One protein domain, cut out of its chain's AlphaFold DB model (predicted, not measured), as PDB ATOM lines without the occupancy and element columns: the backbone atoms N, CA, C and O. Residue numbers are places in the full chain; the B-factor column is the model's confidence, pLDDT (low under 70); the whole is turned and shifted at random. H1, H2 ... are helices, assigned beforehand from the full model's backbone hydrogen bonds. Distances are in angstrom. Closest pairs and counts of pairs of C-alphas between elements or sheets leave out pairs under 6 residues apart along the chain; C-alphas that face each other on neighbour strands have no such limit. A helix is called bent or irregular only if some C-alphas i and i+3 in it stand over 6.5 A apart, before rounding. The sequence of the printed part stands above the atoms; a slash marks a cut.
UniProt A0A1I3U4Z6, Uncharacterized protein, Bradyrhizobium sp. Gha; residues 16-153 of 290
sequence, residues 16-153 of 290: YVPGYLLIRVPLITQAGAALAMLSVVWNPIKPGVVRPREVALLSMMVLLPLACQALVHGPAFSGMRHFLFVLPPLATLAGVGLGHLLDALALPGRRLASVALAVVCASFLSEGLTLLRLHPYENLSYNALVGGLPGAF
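What this domain is: This is residues 16 to 153 of the 290 residues of an uncharacterized protein of Bradyrhizobium sp. Gha (UniProt A0A1I3U4Z6). Three long helices, H3, H4 and H5, fold back and forth as a flat zigzag with H4 in the middle, and H2 crosses H4. The short H1 packs on one part of H3, and H6, after a long link, is near H1. The printed part has 138 residues with six named helices, H1 to H6 along the chain, and no named strand: all helix, its helix packing mostly crossed. It is compact, with a radius of gyration of the C-alphas of 16.4 A and spans of 45 by 37 by 20 A.

How they stand to each other: Begin at H4, residues 81 to 106, which is irregular, with C-alphas 82 and 85 7.6 A apart, and has a kink of 34 degrees near residue 88. Its residues 90 to 101 touch H2, residues 27 to 42, about perpendicular, but only just, at 70.5 degrees; their closest C-alphas are Gly 32 and Ala 94, 3.9 A. H3, residues 52 to 72, makes a helical hairpin with H4, closest at C-alphas 62 and 86, 5.4 A. H5, residues 110 to 134, makes another with H4 at a shallow tilt of 25 degrees, closest at C-alphas 106 and 113, 4.8 A. H1, residues 16 to 24, touches H3 at its residues 66 to 70 alone, closest at C-alphas 18 and 66, 6.7 A. H6, residues 148 to 152, is near H1 but apart from H5. Every O i to N i+4 pair is within hydrogen-bond range in H1, H5 and H6; H2 has 10 of 12, H3 15 of 17 and H4 17 of 22.

Where its parts are: Find C-alpha 81 at (-15.671, 62.707, 139.917); from there H4 runs 38.3 A to C-alpha 106 at (-20.150, 99.886, 147.914). H5 is 36.2 A long, H3 28.8 A and H2 22.1 A.

The domain as a whole: Look to Pro 75 and Gly 109 for the two C-alphas farthest apart, 49.6 A. The printed part has no cut; the link from H5 to H6, residues 135 to 147, is long. Residues 42 to 50 have pLDDT under 70.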
ATOM      1  N   TYR A  16      -7.649  63.640 150.109       94.75
ATOM      2  CA  TYR A  16      -7.690  63.456 148.657       94.75
ATOM      3  C   TYR A  16      -8.802  64.282 148.010       94.75
ATOM      4  O   TYR A  16      -8.525  65.173 147.215       94.75
ATOM      5  N   VAL A  17     -10.061  64.032 148.381       94.69
ATOM      6  CA  VAL A  17     -11.220  64.698 147.765       94.69
ATOM      7  C   VAL A  17     -11.258  66.199 148.084       94.69
ATOM      8  O   VAL A  17     -11.376  66.984 147.138       94.69
ATOM      9  N   PRO A  18     -11.088  66.645 149.349       94.56
ATOM     10  CA  PRO A  18     -10.979  68.075 149.646       94.56
ATOM     11  C   PRO A  18      -9.818  68.744 148.901       94.56
ATOM     12  O   PRO A  18      -9.971  69.844 148.376       94.56
ATOM     13  N   GLY A  19      -8.675  68.060 148.795       95.94
ATOM     14  CA  GLY A  19      -7.516  68.526 148.042       95.94
ATOM     15  C   GLY A  19      -7.805  68.664 146.549       95.94
ATOM     16  O   GLY A  19      -7.420  69.660 145.950       95.94
ATOM     17  N   TYR A  20      -8.531  67.717 145.948       95.94
ATOM     18  CA  TYR A  20      -8.945  67.815 144.549       95.94
ATOM     19  C   TYR A  20      -9.889  68.989 144.299       95.94
ATOM     20  O   TYR A  20      -9.678  69.729 143.342       95.94
ATOM     21  N   LEU A  21     -10.877  69.211 145.168       96.25
ATOM     22  CA  LEU A  21     -11.734  70.397 145.080       96.25
ATOM     23  C   LEU A  21     -10.907  71.685 145.177       96.25
ATOM     24  O   LEU A  21     -11.073  72.582 144.352       96.25
ATOM     25  N   LEU A  22      -9.960  71.738 146.115       96.75
ATOM     26  CA  LEU A  22      -9.090  72.893 146.328       96.75
ATOM     27  C   LEU A  22      -8.219  73.230 145.108       96.75
ATOM     28  O   LEU A  22      -7.975  74.408 144.861       96.75
ATOM     29  N   ILE A  23      -7.753  72.242 144.340       97.25
ATOM     30  CA  ILE A  23      -6.863  72.462 143.180       97.25
ATOM     31  C   ILE A  23      -7.602  72.528 141.833       97.25
ATOM     32  O   ILE A  23      -7.027  72.977 140.842       97.25
ATOM     33  N   ARG A  24      -8.856  72.064 141.771       95.94
ATOM     34  CA  ARG A  24      -9.674  72.056 140.544       95.94
ATOM     35  C   ARG A  24     -10.670  73.210 140.481       95.94
ATOM     36  O   ARG A  24     -10.913  73.729 139.400       95.94
ATOM     37  N   VAL A  25     -11.257  73.619 141.607       96.94
ATOM     38  CA  VAL A  25     -12.256  74.698 141.625       96.94
ATOM     39  C   VAL A  25     -11.556  76.054 141.474       96.94
ATOM     40  O   VAL A  25     -10.557  76.281 142.162       96.94
ATOM     41  N   PRO A  26     -12.060  76.986 140.642       97.06
ATOM     42  CA  PRO A  26     -11.490  78.326 140.530       97.06
ATOM     43  C   PRO A  26     -11.338  79.020 141.884       97.06
ATOM     44  O   PRO A  26     -12.235  78.971 142.730       97.06
ATOM     45  N   LEU A  27     -10.209  79.700 142.094       97.31
ATOM     46  CA  LEU A  27      -9.896  80.317 143.389       97.31
ATOM     47  C   LEU A  27     -10.923  81.385 143.782       97.31
ATOM     48  O   LEU A  27     -11.290  81.480 144.952       97.31
ATOM     49  N   ILE A  28     -11.443  82.136 142.808       97.25
ATOM     50  CA  ILE A  28     -12.485  83.143 143.045       97.25
ATOM     51  C   ILE A  28     -13.798  82.514 143.538       97.25
ATOM     52  O   ILE A  28     -14.451  83.060 144.426       97.25
ATOM     53  N   THR A  29     -14.150  81.328 143.030       97.94
ATOM     54  CA  THR A  29     -15.316  80.564 143.486       97.94
ATOM     55  C   THR A  29     -15.118  80.089 144.922       97.94
ATOM     56  O   THR A  29     -16.017  80.233 145.747       97.94
ATOM     57  N   GLN A  30     -13.929  79.579 145.255       97.50
ATOM     58  CA  GLN A  30     -13.618  79.144 146.620       97.50
ATOM     59  C   GLN A  30     -13.633  80.310 147.614       97.50
ATOM     60  O   GLN A  30     -14.225  80.191 148.686       97.50
ATOM     61  N   ALA A  31     -13.043  81.450 147.244       97.12
ATOM     62  CA  ALA A  31     -13.044  82.656 148.064       97.12
ATOM     63  C   ALA A  31     -14.472  83.156 148.324       97.12
ATOM     64  O   ALA A  31     -14.841  83.393 149.472       97.12
ATOM     65  N   GLY A  32     -15.303  83.241 147.279       97.06
ATOM     66  CA  GLY A  32     -16.715  83.586 147.419       97.06
ATOM     67  C   GLY A  32     -17.459  82.632 148.353       97.06
ATOM     68  O   GLY A  32     -18.172  83.070 149.252       97.06
ATOM     69  N   ALA A  33     -17.278  81.321 148.171       97.44
ATOM     70  CA  ALA A  33     -17.973  80.328 148.981       97.44
ATOM     71  C   ALA A  33     -17.555  80.409 150.455       97.44
ATOM     72  O   ALA A  33     -18.412  80.374 151.338       97.44
ATOM     73  N   ALA A  34     -16.260  80.600 150.725       96.25
ATOM     74  CA  ALA A  34     -15.746  80.807 152.073       96.25
ATOM     75  C   ALA A  34     -16.332  82.071 152.721       96.25
ATOM     76  O   ALA A  34     -16.753  82.021 153.874       96.25
ATOM     77  N   LEU A  35     -16.436  83.183 151.981       94.56
ATOM     78  CA  LEU A  35     -17.070  84.412 152.475       94.56
ATOM     79  C   LEU A  35     -18.537  84.183 152.864       94.56
ATOM     80  O   LEU A  35     -18.963  84.624 153.933       94.56
ATOM     81  N   ALA A  36     -19.300  83.452 152.046       94.00
ATOM     82  CA  ALA A  36     -20.677  83.091 152.382       94.00
ATOM     83  C   ALA A  36     -20.744  82.215 153.641       94.00
ATOM     84  O   ALA A  36     -21.499  82.528 154.559       94.00
ATOM     85  N   MET A  37     -19.923  81.167 153.735       93.88
ATOM     86  CA  MET A  37     -19.898  80.278 154.902       93.88
ATOM     87  C   MET A  37     -19.530  81.027 156.196       93.88
ATOM     88  O   MET A  37     -20.193  80.858 157.217       93.88
ATOM     89  N   LEU A  38     -18.519  81.901 156.155       91.06
ATOM     90  CA  LEU A  38     -18.068  82.682 157.315       91.06
ATOM     91  C   LEU A  38     -19.100  83.719 157.771       91.06
ATOM     92  O   LEU A  38     -19.210  83.994 158.968       91.06
ATOM     93  N   SER A  39     -19.898  84.259 156.845       85.88
ATOM     94  CA  SER A  39     -20.960  85.213 157.185       85.88
ATOM     95  C   SER A  39     -22.025  84.619 158.118       85.88
ATOM     96  O   SER A  39     -22.591  85.337 158.935       85.88
ATOM     97  N   VAL A  40     -22.249  83.301 158.075       82.38
ATOM     98  CA  VAL A  40     -23.172  82.609 158.993       82.38
ATOM     99  C   VAL A  40     -22.659  82.635 160.437       82.38
ATOM    100  O   VAL A  40     -23.463  82.663 161.365       82.38
ATOM    101  N   VAL A  41     -21.336  82.638 160.633       78.00
ATOM    102  CA  VAL A  41     -20.690  82.509 161.950       78.00
ATOM    103  C   VAL A  41     -20.435  83.867 162.605       78.00
ATOM    104  O   VAL A  41     -20.639  84.010 163.807       78.00
ATOM    105  N   TRP A  42     -19.966  84.861 161.844       69.19
ATOM    106  CA  TRP A  42     -19.433  86.101 162.427       69.19
ATOM    107  C   TRP A  42     -20.397  87.283 162.452       69.19
ATOM    108  O   TRP A  42     -20.221  88.176 163.278       69.19
ATOM    109  N   ASN A  43     -21.409  87.317 161.587       62.94
ATOM    110  CA  ASN A  43     -22.435  88.352 161.640       62.94
ATOM    111  C   ASN A  43     -23.647  87.892 160.824       62.94
ATOM    112  O   ASN A  43     -23.553  87.932 159.595       62.94
ATOM    113  N   PRO A  44     -24.763  87.449 161.444       56.25
ATOM    114  CA  PRO A  44     -25.938  87.052 160.687       56.25
ATOM    115  C   PRO A  44     -26.346  88.239 159.821       56.25
ATOM    116  O   PRO A  44     -26.724  89.298 160.319       56.25
ATOM    117  N   ILE A  45     -26.164  88.059 158.514       55.28
ATOM    118  CA  ILE A  45     -26.399  89.060 157.479       55.28
ATOM    119  C   ILE A  45     -27.711  89.784 157.782       55.28
ATOM    120  O   ILE A  45     -28.721  89.135 158.081       55.28
ATOM    121  N   LYS A  46     -27.689  91.125 157.725       51.94
ATOM    122  CA  LYS A  46     -28.903  91.942 157.859       51.94
ATOM    123  C   LYS A  46     -29.994  91.331 156.971       51.94
ATOM    124  O   LYS A  46     -29.695  91.027 155.817       51.94
ATOM    125  N   PRO A  47     -31.221  91.126 157.478       42.56
ATOM    126  CA  PRO A  47     -32.262  90.425 156.739       42.56
ATOM    127  C   PRO A  47     -32.450  91.050 155.350       42.56
ATOM    128  O   PRO A  47     -32.800  92.221 155.223       42.56
ATOM    129  N   GLY A  48     -32.165  90.247 154.325       58.88
ATOM    130  CA  GLY A  48     -32.257  90.560 152.903       58.88
ATOM    131  C   GLY A  48     -32.713  89.322 152.118       58.88
ATOM    132  O   GLY A  48     -33.274  88.393 152.699       58.88
ATOM    133  N   VAL A  49     -32.479  89.300 150.801       57.84
ATOM    134  CA  VAL A  49     -32.991  88.276 149.860       57.84
ATOM    135  C   VAL A  49     -32.544  86.843 150.203       57.84
ATOM    136  O   VAL A  49     -33.281  85.904 149.915       57.84
ATOM    137  N   VAL A  50     -31.392  86.662 150.863       67.38
ATOM    138  CA  VAL A  50     -30.856  85.345 151.251       67.38
ATOM    139  C   VAL A  50     -30.868  85.200 152.769       67.38
ATOM    140  O   VAL A  50     -30.311  86.029 153.492       67.38
ATOM    141  N   ARG A  51     -31.501  84.138 153.276       79.44
ATOM    142  CA  ARG A  51     -31.625  83.914 154.725       79.44
ATOM    143  C   ARG A  51     -30.414  83.128 155.251       79.44
ATOM    144  O   ARG A  51     -30.011  82.164 154.604       79.44
ATOM    145  N   PRO A  52     -29.890  83.411 156.463       84.19
ATOM    146  CA  PRO A  52     -28.768  82.658 157.047       84.19
ATOM    147  C   PRO A  52     -28.980  81.136 157.067       84.19
ATOM    148  O   PRO A  52     -28.042  80.371 156.859       84.19
ATOM    149  N   ARG A  53     -30.231  80.689 157.235       88.38
ATOM    150  CA  ARG A  53     -30.617  79.271 157.156       88.38
ATOM    151  C   ARG A  53     -30.343  78.638 155.784       88.38
ATOM    152  O   ARG A  53     -29.969  77.477 155.728       88.38
ATOM    153  N   GLU A  54     -30.529  79.376 154.690       91.56
ATOM    154  CA  GLU A  54     -30.308  78.876 153.324       91.56
ATOM    155  C   GLU A  54     -28.812  78.724 153.064       91.56
ATOM    156  O   GLU A  54     -28.376  77.685 152.577       91.56
ATOM    157  N   VAL A  55     -28.015  79.709 153.491       92.06
ATOM    158  CA  VAL A  55     -26.549  79.625 153.444       92.06
ATOM    159  C   VAL A  55     -26.048  78.463 154.300       92.06
ATOM    160  O   VAL A  55     -25.191  77.708 153.848       92.06
ATOM    161  N   ALA A  56     -26.605  78.258 155.497       92.94
ATOM    162  CA  ALA A  56     -26.258  77.126 156.354       92.94
ATOM    163  C   ALA A  56     -26.606  75.776 155.702       92.94
ATOM    164  O   ALA A  56     -25.772  74.875 155.698       92.94
ATOM    165  N   LEU A  57     -27.791  75.643 155.094       94.50
ATOM    166  CA  LEU A  57     -28.193  74.432 154.370       94.50
ATOM    167  C   LEU A  57     -27.273  74.147 153.176       94.50
ATOM    168  O   LEU A  57     -26.794  73.024 153.037       94.50
ATOM    169  N   LEU A  58     -26.965  75.157 152.358       95.56
ATOM    170  CA  LEU A  58     -26.016  75.025 151.247       95.56
ATOM    171  C   LEU A  58     -24.610  74.664 151.744       95.56
ATOM    172  O   LEU A  58     -23.940  73.816 151.159       95.56
ATOM    173  N   SER A  59     -24.176  75.265 152.854       95.81
ATOM    174  CA  SER A  59     -22.889  74.950 153.481       95.81
ATOM    175  C   SER A  59     -22.859  73.503 153.959       95.81
ATOM    176  O   SER A  59     -21.870  72.814 153.742       95.81
ATOM    177  N   MET A  60     -23.950  73.000 154.540       96.19
ATOM    178  CA  MET A  60     -24.078  71.590 154.914       96.19
ATOM    179  C   MET A  60     -24.071  70.668 153.694       96.19
ATOM    180  O   MET A  60     -23.374  69.659 153.724       96.19
ATOM    181  N   MET A  61     -24.748  71.025 152.597       96.75
ATOM    182  CA  MET A  61     -24.706  70.257 151.343       96.75
ATOM    183  C   MET A  61     -23.287  70.107 150.777       96.75
ATOM    184  O   MET A  61     -23.006  69.119 150.107       96.75
ATOM    185  N   VAL A  62     -22.394  71.063 151.054       97.00
ATOM    186  CA  VAL A  62     -20.982  70.996 150.661       97.00
ATOM    187  C   VAL A  62     -20.137  70.271 151.705       97.00
ATOM    188  O   VAL A  62     -19.428  69.322 151.388       97.00
ATOM    189  N   LEU A  63     -20.189  70.716 152.958       96.31
ATOM    190  CA  LEU A  63     -19.257  70.292 154.000       96.31
ATOM    191  C   LEU A  63     -19.571  68.896 154.535       96.31
ATOM    192  O   LEU A  63     -18.642  68.147 154.817       96.31
ATOM    193  N   LEU A  64     -20.849  68.522 154.652       95.88
ATOM    194  CA  LEU A  64     -21.250  67.224 155.195       95.88
ATOM    195  C   LEU A  64     -20.737  66.040 154.357       95.88
ATOM    196  O   LEU A  64     -20.060  65.191 154.933       95.88
ATOM    197  N   PRO A  65     -20.977  65.949 153.031       94.25
ATOM    198  CA  PRO A  65     -20.467  64.823 152.244       94.25
ATOM    199  C   PRO A  65     -18.935  64.760 152.238       94.25
ATOM    200  O   PRO A  65     -18.371  63.669 152.275       94.25
ATOM    201  N   LEU A  66     -18.253  65.911 152.247       94.31
ATOM    202  CA  LEU A  66     -16.790  65.968 152.311       94.31
ATOM    203  C   LEU A  66     -16.251  65.523 153.672       94.31
ATOM    204  O   LEU A  66     -15.262  64.794 153.727       94.31
ATOM    205  N   ALA A  67     -16.913  65.916 154.761       94.75
ATOM    206  CA  ALA A  67     -16.581  65.467 156.105       94.75
ATOM    207  C   ALA A  67     -16.821  63.961 156.248       94.75
ATOM    208  O   ALA A  67     -15.922  63.253 156.691       94.75
ATOM    209  N   CYS A  68     -17.974  63.448 155.807       93.69
ATOM    210  CA  CYS A  68     -18.262  62.013 155.806       93.69
ATOM    211  C   CYS A  68     -17.195  61.233 155.032       93.69
ATOM    212  O   CYS A  68     -16.630  60.281 155.561       93.69
ATOM    213  N   GLN A  69     -16.850  61.683 153.823       92.00
ATOM    214  CA  GLN A  69     -15.801  61.072 153.011       92.00
ATOM    215  C   GLN A  69     -14.447  61.043 153.731       92.00
ATOM    216  O   GLN A  69     -13.787  60.003 153.781       92.00
ATOM    217  N   ALA A  70     -14.028  62.178 154.295       91.94
ATOM    218  CA  ALA A  70     -12.736  62.309 154.961       91.94
ATOM    219  C   ALA A  70     -12.668  61.533 156.287       91.94
ATOM    220  O   ALA A  70     -11.607  61.022 156.636       91.94
ATOM    221  N   LEU A  71     -13.773  61.440 157.031       93.06
ATOM    222  CA  LEU A  71     -13.832  60.757 158.327       93.06
ATOM    223  C   LEU A  71     -13.969  59.239 158.175       93.06
ATOM    224  O   LEU A  71     -13.292  58.491 158.880       93.06
ATOM    225  N   VAL A  72     -14.808  58.782 157.243       90.75
ATOM    226  CA  VAL A  72     -15.100  57.355 157.026       90.75
ATOM    227  C   VAL A  72     -14.058  56.681 156.124       90.75
ATOM    228  O   VAL A  72     -13.982  55.461 156.105       90.75
ATOM    229  N   HIS A  73     -13.186  57.448 155.459       84.44
ATOM    230  CA  HIS A  73     -12.236  56.947 154.451       84.44
ATOM    231  C   HIS A  73     -12.959  56.246 153.300       84.44
ATOM    232  O   HIS A  73     -12.635  55.120 152.930       84.44
ATOM    233  N   GLY A  74     -13.970  56.912 152.743       82.44
ATOM    234  CA  GLY A  74     -14.649  56.369 151.573       82.44
ATOM    235  C   GLY A  74     -13.678  56.210 150.393       82.44
ATOM    236  O   GLY A  74     -12.712  56.973 150.275       82.44
ATOM    237  N   PRO A  75     -13.913  55.254 149.485       84.88
ATOM    238  CA  PRO A  75     -13.109  55.126 148.276       84.88
ATOM    239  C   PRO A  75     -13.255  56.376 147.396       84.88
ATOM    240  O   PRO A  75     -14.339  56.958 147.301       84.88
ATOM    241  N   ALA A  76     -12.176  56.792 146.729       82.75
ATOM    242  CA  ALA A  76     -12.217  57.896 145.771       82.75
ATOM    243  C   ALA A  76     -11.770  57.432 144.387       82.75
ATOM    244  O   ALA A  76     -10.691  56.871 144.205       82.75
ATOM    245  N   PHE A  77     -12.613  57.720 143.399       81.69
ATOM    246  CA  PHE A  77     -12.415  57.315 142.017       81.69
ATOM    247  C   PHE A  77     -11.959  58.526 141.208       81.69
ATOM    248  O   PHE A  77     -12.714  59.489 141.051       81.69
ATOM    249  N   SER A  78     -10.717  58.468 140.718       82.00
ATOM    250  CA  SER A  78     -10.126  59.413 139.759       82.00
ATOM    251  C   SER A  78     -10.450  60.887 140.051       82.00
ATOM    252  O   SER A  78     -11.192  61.557 139.328       82.00
ATOM    253  N   GLY A  79      -9.911  61.387 141.162       86.94
ATOM    254  CA  GLY A  79     -10.044  62.779 141.584       86.94
ATOM    255  C   GLY A  79     -11.350  63.056 142.331       86.94
ATOM    256  O   GLY A  79     -11.638  62.439 143.354       86.94
ATOM    257  N   MET A  80     -12.130  64.022 141.844       89.94
ATOM    258  CA  MET A  80     -13.372  64.501 142.477       89.94
ATOM    259  C   MET A  80     -14.648  64.093 141.726       89.94
ATOM    260  O   MET A  80     -15.710  64.659 141.976       89.94
ATOM    261  N   ARG A  81     -14.567  63.118 140.807       90.25
ATOM    262  CA  ARG A  81     -15.671  62.707 139.917       90.25
ATOM    263  C   ARG A  81     -16.965  62.395 140.676       90.25
ATOM    264  O   ARG A  81     -18.032  62.865 140.298       90.25
ATOM    265  N   HIS A  82     -16.880  61.649 141.775       91.19
ATOM    266  CA  HIS A  82     -18.060  61.283 142.568       91.19
ATOM    267  C   HIS A  82     -18.602  62.424 143.435       91.19
ATOM    268  O   HIS A  82     -19.688  62.296 143.977       91.19
ATOM    269  N   PHE A  83     -17.886  63.547 143.531       93.44
ATOM    270  CA  PHE A  83     -18.252  64.713 144.339       93.44
ATOM    271  C   PHE A  83     -18.634  65.925 143.481       93.44
ATOM    272  O   PHE A  83     -18.766  67.032 143.997       93.44
ATOM    273  N   LEU A  84     -18.861  65.743 142.175       93.56
ATOM    274  CA  LEU A  84     -19.296  66.828 141.288       93.56
ATOM    275  C   LEU A  84     -20.644  67.436 141.706       93.56
ATOM    276  O   LEU A  84     -20.879  68.615 141.456       93.56
ATOM    277  N   PHE A  85     -21.492  66.684 142.417       95.75
ATOM    278  CA  PHE A  85     -22.751  67.185 142.984       95.75
ATOM    279  C   PHE A  85     -22.556  68.304 144.022       95.75
ATOM    280  O   PHE A  85     -23.496  69.030 144.334       95.75
ATOM    281  N   VAL A  86     -21.337  68.464 144.546       96.81
ATOM    282  CA  VAL A  86     -20.967  69.532 145.481       96.81
ATOM    283  C   VAL A  86     -20.721  70.862 144.749       96.81
ATOM    284  O   VAL A  86     -20.810  71.929 145.354       96.81
ATOM    285  N   LEU A  87     -20.449  70.832 143.439       96.69
ATOM    286  CA  LEU A  87     -20.118  72.030 142.667       96.69
ATOM    287  C   LEU A  87     -21.279  73.029 142.536       96.69
ATOM    288  O   LEU A  87     -21.026  74.213 142.762       96.69
ATOM    289  N   PRO A  88     -22.531  72.625 142.229       97.62
ATOM    290  CA  PRO A  88     -23.644  73.568 142.170       97.62
ATOM    291  C   PRO A  88     -23.885  74.342 143.480       97.62
ATOM    292  O   PRO A  88     -23.895  75.572 143.426       97.62
ATOM    293  N   PRO A  89     -24.018  73.706 144.670       97.31
ATOM    294  CA  PRO A  89     -24.195  74.466 145.908       97.31
ATOM    295  C   PRO A  89     -22.965  75.317 146.252       97.31
ATOM    296  O   PRO A  89     -23.126  76.430 146.755       97.31
ATOM    297  N   LEU A  90     -21.749  74.859 145.928       97.81
ATOM    298  CA  LEU A  90     -20.528  75.647 146.107       97.81
ATOM    299  C   LEU A  90     -20.522  76.915 145.233       97.81
ATOM    300  O   LEU A  90     -20.164  77.988 145.715       97.81
ATOM    301  N   ALA A  91     -20.960  76.818 143.976       97.62
ATOM    302  CA  ALA A  91     -21.083  77.962 143.073       97.62
ATOM    303  C   ALA A  91     -22.153  78.959 143.549       97.62
ATOM    304  O   ALA A  91     -21.928  80.171 143.510       97.62
ATOM    305  N   THR A  92     -23.279  78.467 144.071       96.88
ATOM    306  CA  THR A  92     -24.314  79.317 144.678       96.88
ATOM    307  C   THR A  92     -23.769  80.078 145.885       96.88
ATOM    308  O   THR A  92     -23.940  81.294 145.972       96.88
ATOM    309  N   LEU A  93     -23.055  79.397 146.790       96.88
ATOM    310  CA  LEU A  93     -22.379  80.045 147.919       96.88
ATOM    311  C   LEU A  93     -21.369  81.091 147.443       96.88
ATOM    312  O   LEU A  93     -21.302  82.176 148.014       96.88
ATOM    313  N   ALA A  94     -20.631  80.806 146.368       97.56
ATOM    314  CA  ALA A  94     -19.709  81.768 145.783       97.56
ATOM    315  C   ALA A  94     -20.405  83.052 145.325       97.56
ATOM    316  O   ALA A  94     -19.942  84.141 145.660       97.56
ATOM    317  N   GLY A  95     -21.537  82.933 144.627       95.88
ATOM    318  CA  GLY A  95     -22.342  84.081 144.214       95.88
ATOM    319  C   GLY A  95     -22.836  84.912 145.400       95.88
ATOM    320  O   GLY A  95     -22.688  86.132 145.393       95.88
ATOM    321  N   VAL A  96     -23.348  84.256 146.448       94.19
ATOM    322  CA  VAL A  96     -23.806  84.929 147.677       94.19
ATOM    323  C   VAL A  96     -22.662  85.685 148.356       94.19
ATOM    324  O   VAL A  96     -22.802  86.865 148.679       94.19
ATOM    325  N   GLY A  97     -21.512  85.037 148.556       94.69
ATOM    326  CA  GLY A  97     -20.386  85.645 149.264       94.69
ATOM    327  C   GLY A  97     -19.729  86.782 148.486       94.69
ATOM    328  O   GLY A  97     -19.402  87.813 149.074       94.69
ATOM    329  N   LEU A  98     -19.589  86.641 147.163       95.56
ATOM    330  CA  LEU A  98     -19.099  87.722 146.303       95.56
ATOM    331  C   LEU A  98     -20.097  88.884 146.233       95.56
ATOM    332  O   LEU A  98     -19.674  90.034 146.271       95.56
ATOM    333  N   GLY A  99     -21.404  88.606 146.192       93.44
ATOM    334  CA  GLY A  99     -22.445  89.635 146.242       93.44
ATOM    335  C   GLY A  99     -22.348  90.483 147.510       93.44
ATOM    336  O   GLY A  99     -22.218  91.703 147.429       93.44
ATOM    337  N   HIS A 100     -22.281  89.840 148.680       90.19
ATOM    338  CA  HIS A 100     -22.115  90.552 149.952       90.19
ATOM    339  C   HIS A 100     -20.810  91.347 150.027       90.19
ATOM    340  O   HIS A 100     -20.792  92.441 150.588       90.19
ATOM    341  N   LEU A 101     -19.719  90.821 149.463       91.94
ATOM    342  CA  LEU A 101     -18.456  91.551 149.380       91.94
ATOM    343  C   LEU A 101     -18.613  92.831 148.549       91.94
ATOM    344  O   LEU A 101     -18.162  93.892 148.974       91.94
ATOM    345  N   LEU A 102     -19.263  92.753 147.387       93.31
ATOM    346  CA  LEU A 102     -19.491  93.914 146.527       93.31
ATOM    347  C   LEU A 102     -20.394  94.957 147.198       93.31
ATOM    348  O   LEU A 102     -20.077  96.147 147.141       93.31
ATOM    349  N   ASP A 103     -21.451  94.526 147.889       90.81
ATOM    350  CA  ASP A 103     -22.332  95.415 148.656       90.81
ATOM    351  C   ASP A 103     -21.580  96.109 149.798       90.81
ATOM    352  O   ASP A 103     -21.691  97.324 149.985       90.81
ATOM    353  N   ALA A 104     -20.753  95.365 150.538       89.81
ATOM    354  CA  ALA A 104     -19.928  95.917 151.608       89.81
ATOM    355  C   ALA A 104     -18.914  96.945 151.077       89.81
ATOM    356  O   ALA A 104     -18.721  97.998 151.685       89.81
ATOM    357  N   LEU A 105     -18.304  96.678 149.920       91.94
ATOM    358  CA  LEU A 105     -17.368  97.591 149.257       91.94
ATOM    359  C   LEU A 105     -18.059  98.797 148.605       91.94
ATOM    360  O   LEU A 105     -17.396  99.798 148.330       91.94
ATOM    361  N   ALA A 106     -19.376  98.747 148.392       92.19
ATOM    362  CA  ALA A 106     -20.150  99.886 147.914       92.19
ATOM    363  C   ALA A 106     -20.411 100.931 149.012       92.19
ATOM    364  O   ALA A 106     -20.563 102.109 148.680       92.19
ATOM    365  N   LEU A 107     -20.408 100.534 150.294       90.31
ATOM    366  CA  LEU A 107     -20.613 101.428 151.446       90.31
ATOM    367  C   LEU A 107     -19.620 102.607 151.499       90.31
ATOM    368  O   LEU A 107     -20.079 103.744 151.607       90.31
ATOM    369  N   PRO A 108     -18.287 102.403 151.403       89.31
ATOM    370  CA  PRO A 108     -17.327 103.509 151.377       89.31
ATOM    371  C   PRO A 108     -17.317 104.279 150.043       89.31
ATOM    372  O   PRO A 108     -16.794 105.390 149.988       89.31
ATOM    373  N   GLY A 109     -17.883 103.722 148.962       91.94
ATOM    374  CA  GLY A 109     -18.062 104.428 147.694       91.94
ATOM    375  C   GLY A 109     -18.207 103.523 146.466       91.94
ATOM    376  O   GLY A 109     -17.541 102.500 146.325       91.94
ATOM    377  N   ARG A 110     -19.015 103.965 145.490       92.88
ATOM    378  CA  ARG A 110     -19.338 103.192 144.270       92.88
ATOM    379  C   ARG A 110     -18.116 102.815 143.426       92.88
ATOM    380  O   ARG A 110     -18.127 101.769 142.789       92.88
ATOM    381  N   ARG A 111     -17.058 103.636 143.434       94.94
ATOM    382  CA  ARG A 111     -15.821 103.356 142.682       94.94
ATOM    383  C   ARG A 111     -15.141 102.070 143.156       94.94
ATOM    384  O   ARG A 111     -14.685 101.298 142.320       94.94
ATOM    385  N   LEU A 112     -15.103 101.827 144.468       94.62
ATOM    386  CA  LEU A 112     -14.466 100.636 145.031       94.62
ATOM    387  C   LEU A 112     -15.228  99.366 144.636       94.62
ATOM    388  O   LEU A 112     -14.614  98.410 144.169       94.62
ATOM    389  N   ALA A 113     -16.559  99.391 144.727       93.75
ATOM    390  CA  ALA A 113     -17.406  98.296 144.258       93.75
ATOM    391  C   ALA A 113     -17.239  98.024 142.753       93.75
ATOM    392  O   ALA A 113     -17.149  96.866 142.352       93.75
ATOM    393  N   SER A 114     -17.136  99.062 141.912       95.94
ATOM    394  CA  SER A 114     -16.887  98.887 140.473       95.94
ATOM    395  C   SER A 114     -15.532  98.238 140.181       95.94
ATOM    396  O   SER A 114     -15.456  97.360 139.326       95.94
ATOM    397  N   VAL A 115     -14.473  98.631 140.898       96.88
ATOM    398  CA  VAL A 115     -13.148  98.001 140.767       96.88
ATOM    399  C   VAL A 115     -13.201  96.541 141.216       96.88
ATOM    400  O   VAL A 115     -12.715  95.668 140.504       96.88
ATOM    401  N   ALA A 116     -13.835  96.255 142.354       95.94
ATOM    402  CA  ALA A 116     -13.987  94.890 142.846       95.94
ATOM    403  C   ALA A 116     -14.777  94.008 141.866       95.94
ATOM    404  O   ALA A 116     -14.351  92.895 141.564       95.94
ATOM    405  N   LEU A 117     -15.873  94.525 141.302       97.25
ATOM    406  CA  LEU A 117     -16.644  93.829 140.273       97.25
ATOM    407  C   LEU A 117     -15.790  93.552 139.030       97.25
ATOM    408  O   LEU A 117     -15.807  92.436 138.520       97.25
ATOM    409  N   ALA A 118     -14.999  94.528 138.576       97.62
ATOM    410  CA  ALA A 118     -14.092  94.341 137.448       97.62
ATOM    411  C   ALA A 118     -13.056  93.236 137.717       97.62
ATOM    412  O   ALA A 118     -12.809  92.416 136.836       97.62
ATOM    413  N   VAL A 119     -12.501  93.158 138.933       97.62
ATOM    414  CA  VAL A 119     -11.572  92.085 139.339       97.62
ATOM    415  C   VAL A 119     -12.261  90.717 139.350       97.62
ATOM    416  O   VAL A 119     -11.693  89.746 138.850       97.62
ATOM    417  N   VAL A 120     -13.490  90.627 139.868       97.75
ATOM    418  CA  VAL A 120     -14.284  89.385 139.850       97.75
ATOM    419  C   VAL A 120     -14.548  88.936 138.409       97.75
ATOM    420  O   VAL A 120     -14.264  87.790 138.062       97.75
ATOM    421  N   CYS A 121     -15.024  89.841 137.549       97.88
ATOM    422  CA  CYS A 121     -15.265  89.566 136.131       97.88
ATOM    423  C   CYS A 121     -13.982  89.143 135.404       97.88
ATOM    424  O   CYS A 121     -13.997  88.156 134.673       97.88
ATOM    425  N   ALA A 122     -12.865  89.842 135.627       97.94
ATOM    426  CA  ALA A 122     -11.569  89.499 135.044       97.94
ATOM    427  C   ALA A 122     -11.075  88.117 135.502       97.94
ATOM    428  O   ALA A 122     -10.531  87.365 134.695       97.94
ATOM    429  N   SER A 123     -11.314  87.755 136.766       97.00
ATOM    430  CA  SER A 123     -10.965  86.435 137.303       97.00
ATOM    431  C   SER A 123     -11.744  85.329 136.587       97.00
ATOM    432  O   SER A 123     -11.139  84.399 136.064       97.00
ATOM    433  N   PHE A 124     -13.071  85.458 136.473       97.06
ATOM    434  CA  PHE A 124     -13.881  84.484 135.731       97.06
ATOM    435  C   PHE A 124     -13.559  84.453 134.234       97.06
ATOM    436  O   PHE A 124     -13.559  83.378 133.636       97.06
ATOM    437  N   LEU A 125     -13.238  85.599 133.627       97.94
ATOM    438  CA  LEU A 125     -12.808  85.657 132.231       97.94
ATOM    439  C   LEU A 125     -11.489  84.901 132.019       97.94
ATOM    440  O   LEU A 125     -11.367  84.159 131.050       97.94
ATOM    441  N   SER A 126     -10.525  85.038 132.933       96.75
ATOM    442  CA  SER A 126      -9.264  84.287 132.896       96.75
ATOM    443  C   SER A 126      -9.494  82.771 132.954       96.75
ATOM    444  O   SER A 126      -8.877  82.016 132.199       96.75
ATOM    445  N   GLU A 127     -10.407  82.317 133.814       95.94
ATOM    446  CA  GLU A 127     -10.799  80.903 133.890       95.94
ATOM    447  C   GLU A 127     -11.476  80.450 132.587       95.94
ATOM    448  O   GLU A 127     -11.097  79.434 132.012       95.94
ATOM    449  N   GLY A 128     -12.403  81.249 132.047       96.75
ATOM    450  CA  GLY A 128     -13.062  80.976 130.767       96.75
ATOM    451  C   GLY A 128     -12.080  80.875 129.594       96.75
ATOM    452  O   GLY A 128     -12.167  79.948 128.793       96.75
ATOM    453  N   LEU A 129     -11.086  81.766 129.524       97.38
ATOM    454  CA  LEU A 129     -10.011  81.695 128.530       97.38
ATOM    455  C   LEU A 129      -9.160  80.430 128.690       97.38
ATOM    456  O   LEU A 129      -8.703  79.870 127.694       97.38
ATOM    457  N   THR A 130      -8.952  79.964 129.922       96.69
ATOM    458  CA  THR A 130      -8.241  78.706 130.184       96.69
ATOM    459  C   THR A 130      -9.034  77.514 129.660       96.69
ATOM    460  O   THR A 130      -8.462  76.668 128.978       96.69
ATOM    461  N   LEU A 131     -10.351  77.480 129.887       96.88
ATOM    462  CA  LEU A 131     -11.224  76.438 129.339       96.88
ATOM    463  C   LEU A 131     -11.230  76.449 127.804       96.88
ATOM    464  O   LEU A 131     -11.059  75.400 127.193       96.88
ATOM    465  N   LEU A 132     -11.305  77.630 127.177       97.31
ATOM    466  CA  LEU A 132     -11.225  77.759 125.716       97.31
ATOM    467  C   LEU A 132      -9.903  77.229 125.147       97.31
ATOM    468  O   LEU A 132      -9.903  76.549 124.127       97.31
ATOM    469  N   ARG A 133      -8.771  77.514 125.804       96.50
ATOM    470  CA  ARG A 133      -7.454  76.992 125.391       96.50
ATOM    471  C   ARG A 133      -7.314  75.487 125.602       96.50
ATOM    472  O   ARG A 133      -6.476  74.863 124.957       96.50
ATOM    473  N   LEU A 134      -8.070  74.932 126.543       96.56
ATOM    474  CA  LEU A 134      -8.071  73.505 126.826       96.56
ATOM    475  C   LEU A 134      -9.032  72.731 125.931       96.56
ATOM    476  O   LEU A 134      -8.825  71.532 125.800       96.56
ATOM    477  N   HIS A 135     -10.017  73.373 125.298       95.12
ATOM    478  CA  HIS A 135     -11.019  72.711 124.461       95.12
ATOM    479  C   HIS A 135     -10.388  71.728 123.447       95.12
ATOM    480  O   HIS A 135      -9.411  72.087 122.776       95.12
ATOM    481  N   PRO A 136     -10.906  70.490 123.308       94.25
ATOM    482  CA  PRO A 136     -12.051  69.865 124.004       94.25
ATOM    483  C   PRO A 136     -11.707  69.120 125.322       94.25
ATOM    484  O   PRO A 136     -12.369  68.155 125.697       94.25
ATOM    485  N   TYR A 137     -10.639  69.521 126.015       95.31
ATOM    486  CA  TYR A 137     -10.080  68.882 127.215       95.31
ATOM    487  C   TYR A 137     -10.228  69.746 128.477       95.31
ATOM    488  O   TYR A 137      -9.312  69.873 129.293       95.31
ATOM    489  N   GLU A 138     -11.391  70.363 128.672       95.00
ATOM    490  CA  GLU A 138     -11.700  71.211 129.831       95.00
ATOM    491  C   GLU A 138     -11.561  70.455 131.161       95.00
ATOM    492  O   GLU A 138     -11.234  71.044 132.197       95.00
ATOM    493  N   ASN A 139     -11.727  69.127 131.131       92.19
ATOM    494  CA  ASN A 139     -11.484  68.233 132.262       92.19
ATOM    495  C   ASN A 139     -10.025  68.244 132.754       92.19
ATOM    496  O   ASN A 139      -9.754  67.678 133.811       92.19
ATOM    497  N   LEU A 140      -9.093  68.877 132.039       95.44
ATOM    498  CA  LEU A 140      -7.699  69.071 132.439       95.44
ATOM    499  C   LEU A 140      -7.448  70.410 133.140       95.44
ATOM    500  O   LEU A 140      -6.304  70.721 133.466       95.44
ATOM    501  N   SER A 141      -8.486  71.208 133.397       95.94
ATOM    502  CA  SER A 141      -8.317  72.480 134.092       95.94
ATOM    503  C   SER A 141      -7.882  72.276 135.547       95.94
ATOM    504  O   SER A 141      -8.503  71.525 136.308       95.94
ATOM    505  N   TYR A 142      -6.804  72.957 135.922       97.44
ATOM    506  CA  TYR A 142      -6.284  73.076 137.279       97.44
ATOM    507  C   TYR A 142      -6.089  74.554 137.579       97.44
ATOM    508  O   TYR A 142      -5.676  75.314 136.702       97.44
ATOM    509  N   ASN A 143      -6.361  74.964 138.813       97.12
ATOM    510  CA  ASN A 143      -6.255  76.365 139.184       97.12
ATOM    511  C   ASN A 143      -4.798  76.788 139.459       97.12
ATOM    512  O   ASN A 143      -3.858  75.985 139.501       97.12
ATOM    513  N   ALA A 144      -4.615  78.090 139.675       95.50
ATOM    514  CA  ALA A 144      -3.303  78.690 139.892       95.50
ATOM    515  C   ALA A 144      -2.576  78.198 141.162       95.50
ATOM    516  O   ALA A 144      -1.353  78.302 141.210       95.50
ATOM    517  N   LEU A 145      -3.267  77.615 142.156       96.94
ATOM    518  CA  LEU A 145      -2.640  77.132 143.400       96.94
ATOM    519  C   LEU A 145      -1.589  76.050 143.136       96.94
ATOM    520  O   LEU A 145      -0.590  75.961 143.845       96.94
ATOM    521  N   VAL A 146      -1.814  75.227 142.112       97.00
ATOM    522  CA  VAL A 146      -0.867  74.188 141.693       97.00
ATOM    523  C   VAL A 146      -0.045  74.583 140.474       97.00
ATOM    524  O   VAL A 146       0.758  73.772 140.036       97.00
ATOM    525  N   GLY A 147      -0.202  75.804 139.949       96.31
ATOM    526  CA  GLY A 147       0.467  76.263 138.727       96.31
ATOM    527  C   GLY A 147      -0.233  75.843 137.429       96.31
ATOM    528  O   GLY A 147       0.419  75.738 136.391       96.31
ATOM    529  N   GLY A 148      -1.542  75.577 137.470       96.94
ATOM    530  CA  GLY A 148      -2.305  75.136 136.302       96.94
ATOM    531  C   GLY A 148      -1.988  73.705 135.861       96.94
ATOM    532  O   GLY A 148      -1.426  72.911 136.618       96.94
ATOM    533  N   LEU A 149      -2.347  73.369 134.616       97.12
ATOM    534  CA  LEU A 149      -2.099  72.043 134.034       97.12
ATOM    535  C   LEU A 149      -0.608  71.625 134.088       97.12
ATOM    536  O   LEU A 149      -0.343  70.503 134.525       97.12
ATOM    537  N   PRO A 150       0.379  72.491 133.758       97.12
ATOM    538  CA  PRO A 150       1.799  72.143 133.878       97.12
ATOM    539  C   PRO A 150       2.213  71.732 135.285       97.12
ATOM    540  O   PRO A 150       2.895  70.726 135.464       97.12
ATOM    541  N   GLY A 151       1.763  72.465 136.302       97.12
ATOM    542  CA  GLY A 151       2.092  72.127 137.681       97.12
ATOM    543  C   GLY A 151       1.301  70.938 138.236       97.12
ATOM    544  O   GLY A 151       1.686  70.385 139.270       97.12
ATOM    545  N   ALA A 152       0.243  70.498 137.547       97.06
ATOM    546  CA  ALA A 152      -0.490  69.282 137.878       97.06
ATOM    547  C   ALA A 152       0.085  68.008 137.239       97.06
ATOM    548  O   ALA A 152      -0.138  66.908 137.759       97.06
ATOM    549  N   PHE A 153       0.845  68.147 136.149       97.00
ATOM    550  CA  PHE A 153       1.474  67.035 135.446       97.00
ATOM    551  C   PHE A 153       2.297  66.162 136.399       97.00
ATOM    552  O   PHE A 153       3.091  66.664 137.197       97.00
TER     553      PHE A 153